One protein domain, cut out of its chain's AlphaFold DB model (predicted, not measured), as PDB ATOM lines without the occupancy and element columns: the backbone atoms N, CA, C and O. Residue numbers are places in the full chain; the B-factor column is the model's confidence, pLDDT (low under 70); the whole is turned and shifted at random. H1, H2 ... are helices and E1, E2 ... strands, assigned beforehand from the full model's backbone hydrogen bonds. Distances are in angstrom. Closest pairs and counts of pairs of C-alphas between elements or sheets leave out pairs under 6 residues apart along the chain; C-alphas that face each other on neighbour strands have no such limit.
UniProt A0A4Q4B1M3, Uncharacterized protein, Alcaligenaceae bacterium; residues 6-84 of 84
ATOM      1  N   THR A   6     218.797 247.926 284.015       60.47
ATOM      2  CA  THR A   6     219.199 247.993 282.606       60.47
ATOM      3  C   THR A   6     218.625 246.792 281.866       60.47
ATOM      4  O   THR A   6     219.021 245.650 282.085       60.47
ATOM      5  N   LEU A   7     217.673 247.044 280.966       61.12
ATOM      6  CA  LEU A   7     217.115 246.013 280.096       61.12
ATOM      7  C   LEU A   7     218.079 245.749 278.936       61.12
ATOM      8  O   LEU A   7     218.191 246.563 278.017       61.12
ATOM      9  N   LYS A   8     218.748 244.591 278.938       67.81
ATOM     10  CA  LYS A   8     219.466 244.116 277.749       67.81
ATOM     11  C   LYS A   8     218.472 243.540 276.755       67.81
ATOM     12  O   LYS A   8     217.929 242.456 276.948       67.81
ATOM     13  N   VAL A   9     218.248 244.276 275.674       66.06
ATOM     14  CA  VAL A   9     217.418 243.819 274.562       66.06
ATOM     15  C   VAL A   9     218.259 242.910 273.655       66.06
ATOM     16  O   VAL A   9     219.292 243.357 273.154       66.06
ATOM     17  N   PRO A  10     217.837 241.659 273.392       75.75
ATOM     18  CA  PRO A  10     218.504 240.798 272.422       75.75
ATOM     19  C   PRO A  10     218.523 241.433 271.025       75.75
ATOM     20  O   PRO A  10     217.532 242.025 270.594       75.75
ATOM     21  N   GLN A  11     219.616 241.257 270.278       79.12
ATOM     22  CA  GLN A  11     219.765 241.830 268.932       79.12
ATOM     23  C   GLN A  11     218.619 241.427 267.984       79.12
ATOM     24  O   GLN A  11     218.148 242.241 267.193       79.12
ATOM     25  N   GLU A  12     218.119 240.197 268.101       80.25
ATOM     26  CA  GLU A  12     216.969 239.709 267.329       80.25
ATOM     27  C   GLU A  12     215.674 240.467 267.654       80.25
ATOM     28  O   GLU A  12     214.886 240.770 266.756       80.25
ATOM     29  N   ALA A  13     215.455 240.814 268.926       77.31
ATOM     30  CA  ALA A  13     214.307 241.611 269.338       77.31
ATOM     31  C   ALA A  13     214.436 243.048 268.817       77.31
ATOM     32  O   ALA A  13     213.466 243.584 268.287       77.31
ATOM     33  N   MET A  14     215.636 243.642 268.871       76.94
ATOM     34  CA  MET A  14     215.892 244.958 268.268       76.94
ATOM     35  C   MET A  14     215.592 244.977 266.766       76.94
ATOM     36  O   MET A  14     214.944 245.907 266.292       76.94
ATOM     37  N   ALA A  15     216.027 243.951 266.027       82.19
ATOM     38  CA  ALA A  15     215.767 243.844 264.594       82.19
ATOM     39  C   ALA A  15     214.258 243.813 264.300       82.19
ATOM     40  O   ALA A  15     213.774 244.599 263.493       82.19
ATOM     41  N   ARG A  16     213.488 243.005 265.040       82.88
ATOM     42  CA  ARG A  16     212.025 242.946 264.878       82.88
ATOM     43  C   ARG A  16     211.318 244.255 265.223       82.88
ATOM     44  O   ARG A  16     210.355 244.620 264.560       82.88
ATOM     45  N   VAL A  17     211.780 244.965 266.253       81.56
ATOM     46  CA  VAL A  17     211.259 246.301 266.587       81.56
ATOM     47  C   VAL A  17     211.545 247.292 265.465       81.56
ATOM     48  O   VAL A  17     210.670 248.083 265.122       81.56
ATOM     49  N   SER A  18     212.740 247.230 264.875       80.94
ATOM     50  CA  SER A  18     213.103 248.053 263.721       80.94
ATOM     51  C   SER A  18     212.209 247.759 262.514       80.94
ATOM     52  O   SER A  18     211.728 248.696 261.881       80.94
ATOM     53  N   ASP A  19     211.946 246.484 262.219       86.69
ATOM     54  CA  ASP A  19     211.076 246.077 261.110       86.69
ATOM     55  C   ASP A  19     209.629 246.554 261.316       86.69
ATOM     56  O   ASP A  19     209.010 247.088 260.394       86.69
ATOM     57  N   GLU A  20     209.092 246.429 262.534       84.69
ATOM     58  CA  GLU A  20     207.736 246.891 262.857       84.69
ATOM     59  C   GLU A  20     207.629 248.423 262.789       84.69
ATOM     60  O   GLU A  20     206.675 248.958 262.220       84.69
ATOM     61  N   ALA A  21     208.641 249.141 263.292       81.44
ATOM     62  CA  ALA A  21     208.715 250.593 263.182       81.44
ATOM     63  C   ALA A  21     208.769 251.041 261.714       81.44
ATOM     64  O   ALA A  21     208.031 251.946 261.321       81.44
ATOM     65  N   ALA A  22     209.586 250.381 260.887       83.12
ATOM     66  CA  ALA A  22     209.668 250.660 259.458       83.12
ATOM     67  C   ALA A  22     208.325 250.406 258.752       83.12
ATOM     68  O   ALA A  22     207.883 251.232 257.956       83.12
ATOM     69  N   ALA A  23     207.635 249.310 259.078       86.56
ATOM     70  CA  ALA A  23     206.322 249.002 258.516       86.56
ATOM     71  C   ALA A  23     205.236 250.006 258.943       86.56
ATOM     72  O   ALA A  23     204.339 250.324 258.159       86.56
ATOM     73  N   GLU A  24     205.272 250.511 260.179       83.94
ATOM     74  CA  GLU A  24     204.350 251.559 260.628       83.94
ATOM     75  C   GLU A  24     204.643 252.904 259.951       83.94
ATOM     76  O   GLU A  24     203.711 253.550 259.476       83.94
ATOM     77  N   ILE A  25     205.921 253.279 259.812       80.75
ATOM     78  CA  ILE A  25     206.334 254.483 259.077       80.75
ATOM     79  C   ILE A  25     205.877 254.404 257.617       80.75
ATOM     80  O   ILE A  25     205.266 255.350 257.129       80.75
ATOM     81  N   SER A  26     206.105 253.281 256.931       83.31
ATOM     82  CA  SER A  26     205.673 253.103 255.538       83.31
ATOM     83  C   SER A  26     204.160 253.245 255.382       83.31
ATOM     84  O   SER A  26     203.712 254.023 254.545       83.31
ATOM     85  N   ARG A  27     203.362 252.589 256.239       85.06
ATOM     86  CA  ARG A  27     201.890 252.720 256.226       85.06
ATOM     87  C   ARG A  27     201.433 254.156 256.461       85.06
ATOM     88  O   ARG A  27     200.479 254.625 255.843       85.06
ATOM     89  N   LEU A  28     202.105 254.851 257.372       81.44
ATOM     90  CA  LEU A  28     201.810 256.238 257.678       81.44
ATOM     91  C   LEU A  28     202.126 257.133 256.473       81.44
ATOM     92  O   LEU A  28     201.287 257.945 256.098       81.44
ATOM     93  N   LEU A  29     203.271 256.941 255.814       77.94
ATOM     94  CA  LEU A  29     203.640 257.683 254.606       77.94
ATOM     95  C   LEU A  29     202.681 257.406 253.439       77.94
ATOM     96  O   LEU A  29     202.273 258.343 252.759       77.94
ATOM     97  N   GLU A  30     202.261 256.154 253.247       83.12
ATOM     98  CA  GLU A  30     201.257 255.777 252.243       83.12
ATOM     99  C   GLU A  30     199.906 256.468 252.491       83.12
ATOM    100  O   GLU A  30     199.246 256.899 251.544       83.12
ATOM    101  N   SER A  31     199.507 256.630 253.759       82.31
ATOM    102  CA  SER A  31     198.233 257.269 254.121       82.31
ATOM    103  C   SER A  31     198.171 258.767 253.804       82.31
ATOM    104  O   SER A  31     197.080 259.315 253.657       82.31
ATOM    105  N   LEU A  32     199.324 259.430 253.667       77.25
ATOM    106  CA  LEU A  32     199.406 260.867 253.395       77.25
ATOM    107  C   LEU A  32     199.200 261.211 251.907       77.25
ATOM    108  O   LEU A  32     199.041 262.382 251.562       77.25
ATOM    109  N   GLY A  33     199.167 260.205 251.027       76.69
ATOM    110  CA  GLY A  33     198.976 260.386 249.591       76.69
ATOM    111  C   GLY A  33     200.245 260.819 248.835       76.69
ATOM    112  O   GLY A  33     201.278 261.124 249.432       76.69
ATOM    113  N   PRO A  34     200.196 260.844 247.491       76.62
ATOM    114  CA  PRO A  34     201.383 260.989 246.638       76.62
ATOM    115  C   PRO A  34     202.100 262.345 246.762       76.62
ATOM    116  O   PRO A  34     203.307 262.422 246.530       76.62
ATOM    117  N   ASP A  35     201.394 263.402 247.172       73.38
ATOM    118  CA  ASP A  35     201.942 264.762 247.282       73.38
ATOM    119  C   ASP A  35     202.471 265.111 248.686       73.38
ATOM    120  O   ASP A  35     203.016 266.198 248.895       73.38
ATOM    121  N   ALA A  36     202.379 264.186 249.648       69.69
ATOM    122  CA  ALA A  36     202.797 264.399 251.034       69.69
ATOM    123  C   ALA A  36     204.258 264.851 251.173       69.69
ATOM    124  O   ALA A  36     204.583 265.702 251.998       69.69
ATOM    125  N   SER A  37     205.139 264.327 250.317       68.50
ATOM    126  CA  SER A  37     206.571 264.663 250.301       68.50
ATOM    127  C   SER A  37     206.865 266.154 250.100       68.50
ATOM    128  O   SER A  37     207.940 266.617 250.471       68.50
ATOM    129  N   ARG A  38     205.923 266.918 249.532       71.19
ATOM    130  CA  ARG A  38     206.064 268.365 249.313       71.19
ATOM    131  C   ARG A  38     205.560 269.198 250.480       71.19
ATOM    132  O   ARG A  38     205.887 270.380 250.547       71.19
ATOM    133  N   HIS A  39     204.743 268.604 251.353       72.94
ATOM    134  CA  HIS A  39     203.979 269.352 252.340       72.94
ATOM    135  C   HIS A  39     204.218 268.962 253.796       72.94
ATOM    136  O   HIS A  39     203.705 269.641 254.680       72.94
ATOM    137  N   VAL A  40     205.029 267.945 254.073       79.06
ATOM    138  CA  VAL A  40     205.159 267.397 255.424       79.06
ATOM    139  C   VAL A  40     206.576 267.565 255.974       79.06
ATOM    140  O   VAL A  40     207.558 267.257 255.302       79.06
ATOM    141  N   ALA A  41     206.675 268.028 257.218       82.31
ATOM    142  CA  ALA A  41     207.887 268.037 258.025       82.31
ATOM    143  C   ALA A  41     207.811 266.945 259.102       82.31
ATOM    144  O   ALA A  41     206.733 266.643 259.615       82.31
ATOM    145  N   ILE A  42     208.960 266.359 259.451       81.56
ATOM    146  CA  ILE A  42     209.066 265.377 260.535       81.56
ATOM    147  C   ILE A  42     209.678 266.064 261.753       81.56
ATOM    148  O   ILE A  42     210.787 266.594 261.681       81.56
ATOM    149  N   THR A  43     208.973 266.012 262.877       83.06
ATOM    150  CA  THR A  43     209.437 266.537 264.159       83.06
ATOM    151  C   THR A  43     209.658 265.388 265.130       83.06
ATOM    152  O   THR A  43     208.752 264.602 265.405       83.06
ATOM    153  N   LEU A  44     210.873 265.297 265.665       80.00
ATOM    154  CA  LEU A  44     211.203 264.380 266.749       80.00
ATOM    155  C   LEU A  44     210.853 265.033 268.089       80.00
ATOM    156  O   LEU A  44     211.317 266.135 268.377       80.00
ATOM    157  N   ILE A  45     210.074 264.332 268.906       80.19
ATOM    158  CA  ILE A  45     209.756 264.701 270.290       80.19
ATOM    159  C   ILE A  45     210.137 263.544 271.231       80.19
ATOM    160  O   ILE A  45     210.311 262.415 270.763       80.19
ATOM    161  N   PRO A  46     210.266 263.774 272.551       74.06
ATOM    162  CA  PRO A  46     210.602 262.708 273.499       74.06
ATOM    163  C   PRO A  46     209.659 261.497 273.428       74.06
ATOM    164  O   PRO A  46     210.084 260.358 273.604       74.06
ATOM    165  N   GLU A  47     208.381 261.729 273.133       77.00
ATOM    166  CA  GLU A  47     207.344 260.704 273.090       77.00
ATOM    167  C   GLU A  47     207.236 259.985 271.736       77.00
ATOM    168  O   GLU A  47     206.521 258.981 271.650       77.00
ATOM    169  N   GLY A  48     207.900 260.461 270.674       84.19
ATOM    170  CA  GLY A  48     207.684 259.931 269.329       84.19
ATOM    171  C   GLY A  48     208.152 260.791 268.153       84.19
ATOM    172  O   GLY A  48     208.910 261.750 268.283       84.19
ATOM    173  N   LEU A  49     207.645 260.436 266.974       83.38
ATOM    174  CA  LEU A  49     207.746 261.212 265.744       83.38
ATOM    175  C   LEU A  49     206.382 261.817 265.416       83.38
ATOM    176  O   LEU A  49     205.372 261.113 265.393       83.38
ATOM    177  N   LEU A  50     206.365 263.107 265.114       83.88
ATOM    178  CA  LEU A  50     205.212 263.799 264.560       83.88
ATOM    179  C   LEU A  50     205.470 264.105 263.091       83.88
ATOM    180  O   LEU A  50     206.575 264.494 262.712       83.88
ATOM    181  N   LEU A  51     204.438 263.944 262.275       84.19
ATOM    182  CA  LEU A  51     204.406 264.457 260.919       84.19
ATOM    183  C   LEU A  51     203.457 265.643 260.899       84.19
ATOM    184  O   LEU A  51     202.280 265.510 261.241       84.19
ATOM    185  N   CYS A  52     203.989 266.794 260.510       83.12
ATOM    186  CA  CYS A  52     203.286 268.066 260.515       83.12
ATOM    187  C   CYS A  52     203.179 268.606 259.091       83.12
ATOM    188  O   CYS A  52     204.150 268.558 258.340       83.12
ATOM    189  N   ASP A  53     202.025 269.150 258.721       81.00
ATOM    190  CA  ASP A  53     201.911 269.960 257.510       81.00
ATOM    191  C   ASP A  53     202.675 271.275 257.712       81.00
ATOM    192  O   ASP A  53     202.320 272.076 258.574       81.00
ATOM    193  N   HIS A  54     203.717 271.515 256.915       77.62
ATOM    194  CA  HIS A  54     204.593 272.680 257.069       77.62
ATOM    195  C   HIS A  54     203.908 274.025 256.766       77.62
ATOM    196  O   HIS A  54     204.444 275.069 257.134       77.62
ATOM    197  N   LEU A  55     202.751 274.024 256.088       79.81
ATOM    198  CA  LEU A  55     202.003 275.250 255.791       79.81
ATOM    199  C   LEU A  55     201.073 275.655 256.935       79.81
ATOM    200  O   LEU A  55     200.876 276.845 257.175       79.81
ATOM    201  N   SER A  56     200.476 274.676 257.616       80.94
ATOM    202  CA  SER A  56     199.489 274.909 258.677       80.94
ATOM    203  C   SER A  56     200.007 274.626 260.088       80.94
ATOM    204  O   SER A  56     199.294 274.904 261.052       80.94
ATOM    205  N   ASP A  57     201.216 274.068 260.200       76.62
ATOM    206  CA  ASP A  57     201.846 273.566 261.429       76.62
ATOM    207  C   ASP A  57     200.962 272.561 262.193       76.62
ATOM    208  O   ASP A  57     201.039 272.387 263.410       76.62
ATOM    209  N   ARG A  58     200.052 271.895 261.470       81.88
ATOM    210  CA  ARG A  58     199.135 270.908 262.040       81.88
ATOM    211  C   ARG A  58     199.745 269.523 261.983       81.88
ATOM    212  O   ARG A  58     200.224 269.095 260.936       81.88
ATOM    213  N   VAL A  59     199.621 268.786 263.082       82.62
ATOM    214  CA  VAL A  59     199.941 267.357 263.121       82.62
ATOM    215  C   VAL A  59     198.965 266.606 262.216       82.62
ATOM    216  O   VAL A  59     197.756 266.623 262.447       82.62
ATOM    217  N   VAL A  60     199.498 265.946 261.192       83.81
ATOM    218  CA  VAL A  60     198.740 265.109 260.251       83.81
ATOM    219  C   VAL A  60     198.877 263.625 260.570       83.81
ATOM    220  O   VAL A  60     197.979 262.851 260.250       83.81
ATOM    221  N   ALA A  61     199.962 263.225 261.242       81.44
ATOM    222  CA  ALA A  61     200.146 261.865 261.737       81.44
ATOM    223  C   ALA A  61     201.187 261.806 262.871       81.44
ATOM    224  O   ALA A  61     201.989 262.724 263.041       81.44
ATOM    225  N   ALA A  62     201.181 260.721 263.652       83.31
ATOM    226  CA  ALA A  62     202.096 260.532 264.777       83.31
ATOM    227  C   ALA A  62     202.484 259.057 264.965       83.31
ATOM    228  O   ALA A  62     201.641 258.167 264.845       83.31
ATOM    229  N   LEU A  63     203.745 258.818 265.329       81.88
ATOM    230  CA  LEU A  63     204.283 257.533 265.768       81.88
ATOM    231  C   LEU A  63     204.793 257.679 267.202       81.88
ATOM    232  O   LEU A  63     205.732 258.429 267.447       81.88
ATOM    233  N   ALA A  64     204.215 256.947 268.149       81.69
ATOM    234  CA  ALA A  64     204.611 257.036 269.551       81.69
ATOM    235  C   ALA A  64     205.674 255.988 269.926       81.69
ATOM    236  O   ALA A  64     205.472 254.791 269.725       81.69
ATOM    237  N   PHE A  65     206.770 256.411 270.560       74.12
ATOM    238  CA  PHE A  65     207.855 255.523 270.991       74.12
ATOM    239  C   PHE A  65     207.474 254.589 272.139       74.12
ATOM    240  O   PHE A  65     208.116 253.553 272.306       74.12
ATOM    241  N   HIS A  66     206.395 254.855 272.883       75.12
ATOM    242  CA  HIS A  66     205.892 253.873 273.853       75.12
ATOM    243  C   HIS A  66     205.538 252.532 273.183       75.12
ATOM    244  O   HIS A  66     205.612 251.484 273.825       75.12
ATOM    245  N   LYS A  67     205.206 252.540 271.879       70.81
ATOM    246  CA  LYS A  67     205.007 251.315 271.098       70.81
ATOM    247  C   LYS A  67     206.294 250.518 270.938       70.81
ATOM    248  O   LYS A  67     206.239 249.295 270.975       70.81
ATOM    249  N   ALA A  68     207.449 251.179 270.851       68.88
ATOM    250  CA  ALA A  68     208.735 250.496 270.803       68.88
ATOM    251  C   ALA A  68     208.968 249.680 272.081       68.88
ATOM    252  O   ALA A  68     209.359 248.526 271.983       68.88
ATOM    253  N   ILE A  69     208.628 250.206 273.264       69.94
ATOM    254  CA  ILE A  69     208.690 249.443 274.527       69.94
ATOM    255  C   ILE A  69     207.750 248.230 274.479       69.94
ATOM    256  O   ILE A  69     208.147 247.127 274.847       69.94
ATOM    257  N   GLN A  70     206.523 248.394 273.980       74.62
ATOM    258  CA  GLN A  70     205.582 247.276 273.829       74.62
ATOM    259  C   GLN A  70     206.102 246.207 272.857       74.62
ATOM    260  O   GLN A  70     205.989 245.016 273.138       74.62
ATOM    261  N   TRP A  71     206.693 246.607 271.730       76.81
ATOM    262  CA  TRP A  71     207.291 245.686 270.764       76.81
ATOM    263  C   TRP A  71     208.539 245.002 271.317       76.81
ATOM    264  O   TRP A  71     208.697 243.798 271.140       76.81
ATOM    265  N   LEU A  72     209.377 245.729 272.056       71.75
ATOM    266  CA  LEU A  72     210.530 245.177 272.764       71.75
ATOM    267  C   LEU A  72     210.097 244.097 273.757       71.75
ATOM    268  O   LEU A  72     210.639 242.997 273.732       71.75
ATOM    269  N   LEU A  73     209.072 244.365 274.569       73.31
ATOM    270  CA  LEU A  73     208.499 243.379 275.491       73.31
ATOM    271  C   LEU A  73     207.873 242.188 274.753       73.31
ATOM    272  O   LEU A  73     207.985 241.053 275.204       73.31
ATOM    273  N   ARG A  74     207.238 242.426 273.601       77.50
ATOM    274  CA  ARG A  74     206.619 241.377 272.779       77.50
ATOM    275  C   ARG A  74     207.647 240.462 272.111       77.50
ATOM    276  O   ARG A  74     207.370 239.279 271.931       77.50
ATOM    277  N   PHE A  75     208.791 241.003 271.695       76.19
ATOM    278  CA  PHE A  75     209.808 240.270 270.935       76.19
ATOM    279  C   PHE A  75     210.972 239.770 271.792       76.19
ATOM    280  O   PHE A  75     211.698 238.876 271.362       76.19
ATOM    281  N   SER A  76     211.135 240.282 273.010       69.94
ATOM    282  CA  SER A  76     212.128 239.794 273.961       69.94
ATOM    283  C   SER A  76     211.572 238.609 274.751       69.94
ATOM    284  O   SER A  76     211.067 238.760 275.860       69.94
ATOM    285  N   LEU A  77     211.685 237.405 274.181       63.44
ATOM    286  CA  LEU A  77     211.242 236.154 274.818       63.44
ATOM    287  C   LEU A  77     211.999 235.828 276.123       63.44
ATOM    288  O   LEU A  77     211.497 235.049 276.923       63.44
ATOM    289  N   ASN A  78     213.165 236.447 276.352       60.47
ATOM    290  CA  ASN A  78     213.965 236.330 277.573       60.47
ATOM    291  C   ASN A  78     214.494 237.715 277.973       60.47
ATOM    292  O   ASN A  78     215.585 238.113 277.570       60.47
ATOM    293  N   VAL A  79     213.709 238.484 278.729       55.56
ATOM    294  CA  VAL A  79     214.206 239.720 279.349       55.56
ATOM    295  C   VAL A  79     215.138 239.330 280.498       55.56
ATOM    296  O   VAL A  79     214.681 238.806 281.511       55.56
ATOM    297  N   VAL A  80     216.442 239.560 280.335       57.97
ATOM    298  CA  VAL A  80     217.418 239.415 281.423       57.97
ATOM    299  C   VAL A  80     217.489 240.750 282.152       57.97
ATOM    300  O   VAL A  80     217.869 241.763 281.566       57.97
ATOM    301  N   VAL A  81     217.069 240.752 283.415       57.06
ATOM    302  CA  VAL A  81     217.233 241.893 284.318       57.06
ATOM    303  C   VAL A  81     218.604 241.749 284.967       57.06
ATOM    304  O   VAL A  81     218.837 240.790 285.700       57.06
ATOM    305  N   GLU A  82     219.513 242.668 284.661       53.38
ATOM    306  CA  GLU A  82     220.784 242.800 285.372       53.38
ATOM    307  C   GLU A  82     220.647 243.950 286.379       53.38
ATOM    308  O   GLU A  82     220.115 245.013 286.039       53.38
ATOM    309  N   ASP A  83     221.085 243.720 287.620       49.31
ATOM    310  CA  ASP A  83     221.267 244.803 288.591       49.31
ATOM    311  C   ASP A  83     222.345 245.756 288.052       49.31
ATOM    312  O   ASP A  83     223.386 245.300 287.567       49.31
ATOM    313  N   ALA A  84     222.049 247.059 288.074       56.53
ATOM    314  CA  ALA A  84     222.941 248.118 287.602       56.53
ATOM    315  C   ALA A  84     224.187 248.285 288.487       56.53
ATOM    316  O   ALA A  84     224.065 248.165 289.729       56.53
TER     317      ALA A  84
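Overview. This is residues 6 to 84 of the 84 residues of an uncharacterized protein of Alcaligenaceae bacterium (UniProt A0A4Q4B1M3). A twisted three-strand sheet, E2 E3 E4, and the helix H2 follow each other along the long helix H1, which grazes the sheet with residues 21 to 31 and crosses H2 with residues 13 to 21. The short strands E1 and E5 meet at the end of the rod beyond H2. The printed part has 79 residues, in the order E1 H1 E2 E3 E4 H2 E5, and is mixed, helices and strands. It is loose, with a radius of gyration of the C-alphas of 15.7 A, and spans 49 by 23 by 14 A.

Arrangement. E2, residues 40 to 45, E3, residues 48 to 53, and E4, residues 58 to 64, form a meander, each strand the antiparallel neighbour of the one before. E2 and E3 are a hairpin at 152 degrees, with N 43 and O 50 2.8 A apart, within hydrogen-bond range. E3 and E4 are a hairpin at 162 degrees, with N 51 and O 61 2.8 A apart, also within range. The sheet is strongly twisted. H1, residues 11 to 31, only grazes it; the closest C-alphas of H1 and E4, Leu 28 and Ala 61, are 7.1 A apart. H2, residues 66 to 75, is not on the sheet. With its residues 13 to 21 alone, H1 touches H2, opposite ways at a steep tilt of 47 degrees; their closest C-alphas, Ala 13 and Phe 75, are 5.0 A apart. In H1 and H2 every O i to N i+4 pair is within hydrogen-bond range. E1, residues 6 to 8, and E5, residues 80 to 83, meet only at a point, C-alphas 7 and 81, 5.9 A apart.

Along the chain. E1 begins at C-alpha 6 (219.199, 247.993, 282.606). H1 is 30.4 A long and ends at C-alpha 31 (198.233, 257.269, 254.121). E2 measures 15.8 A, E3 16.5 A, E4 16.7 A and H2 14.5 A. E5 ends at C-alpha 83 (221.267, 244.803, 288.591).

Size, cuts and confidence. The C-alphas farthest apart, Asp 35 and Asp 83, are 49.8 A apart. The printed part has no cut and no long link. Its mean pLDDT is 76.0; residues 6 to 9, 36 to 37, 68 to 69 and 76 to 84 are under 70.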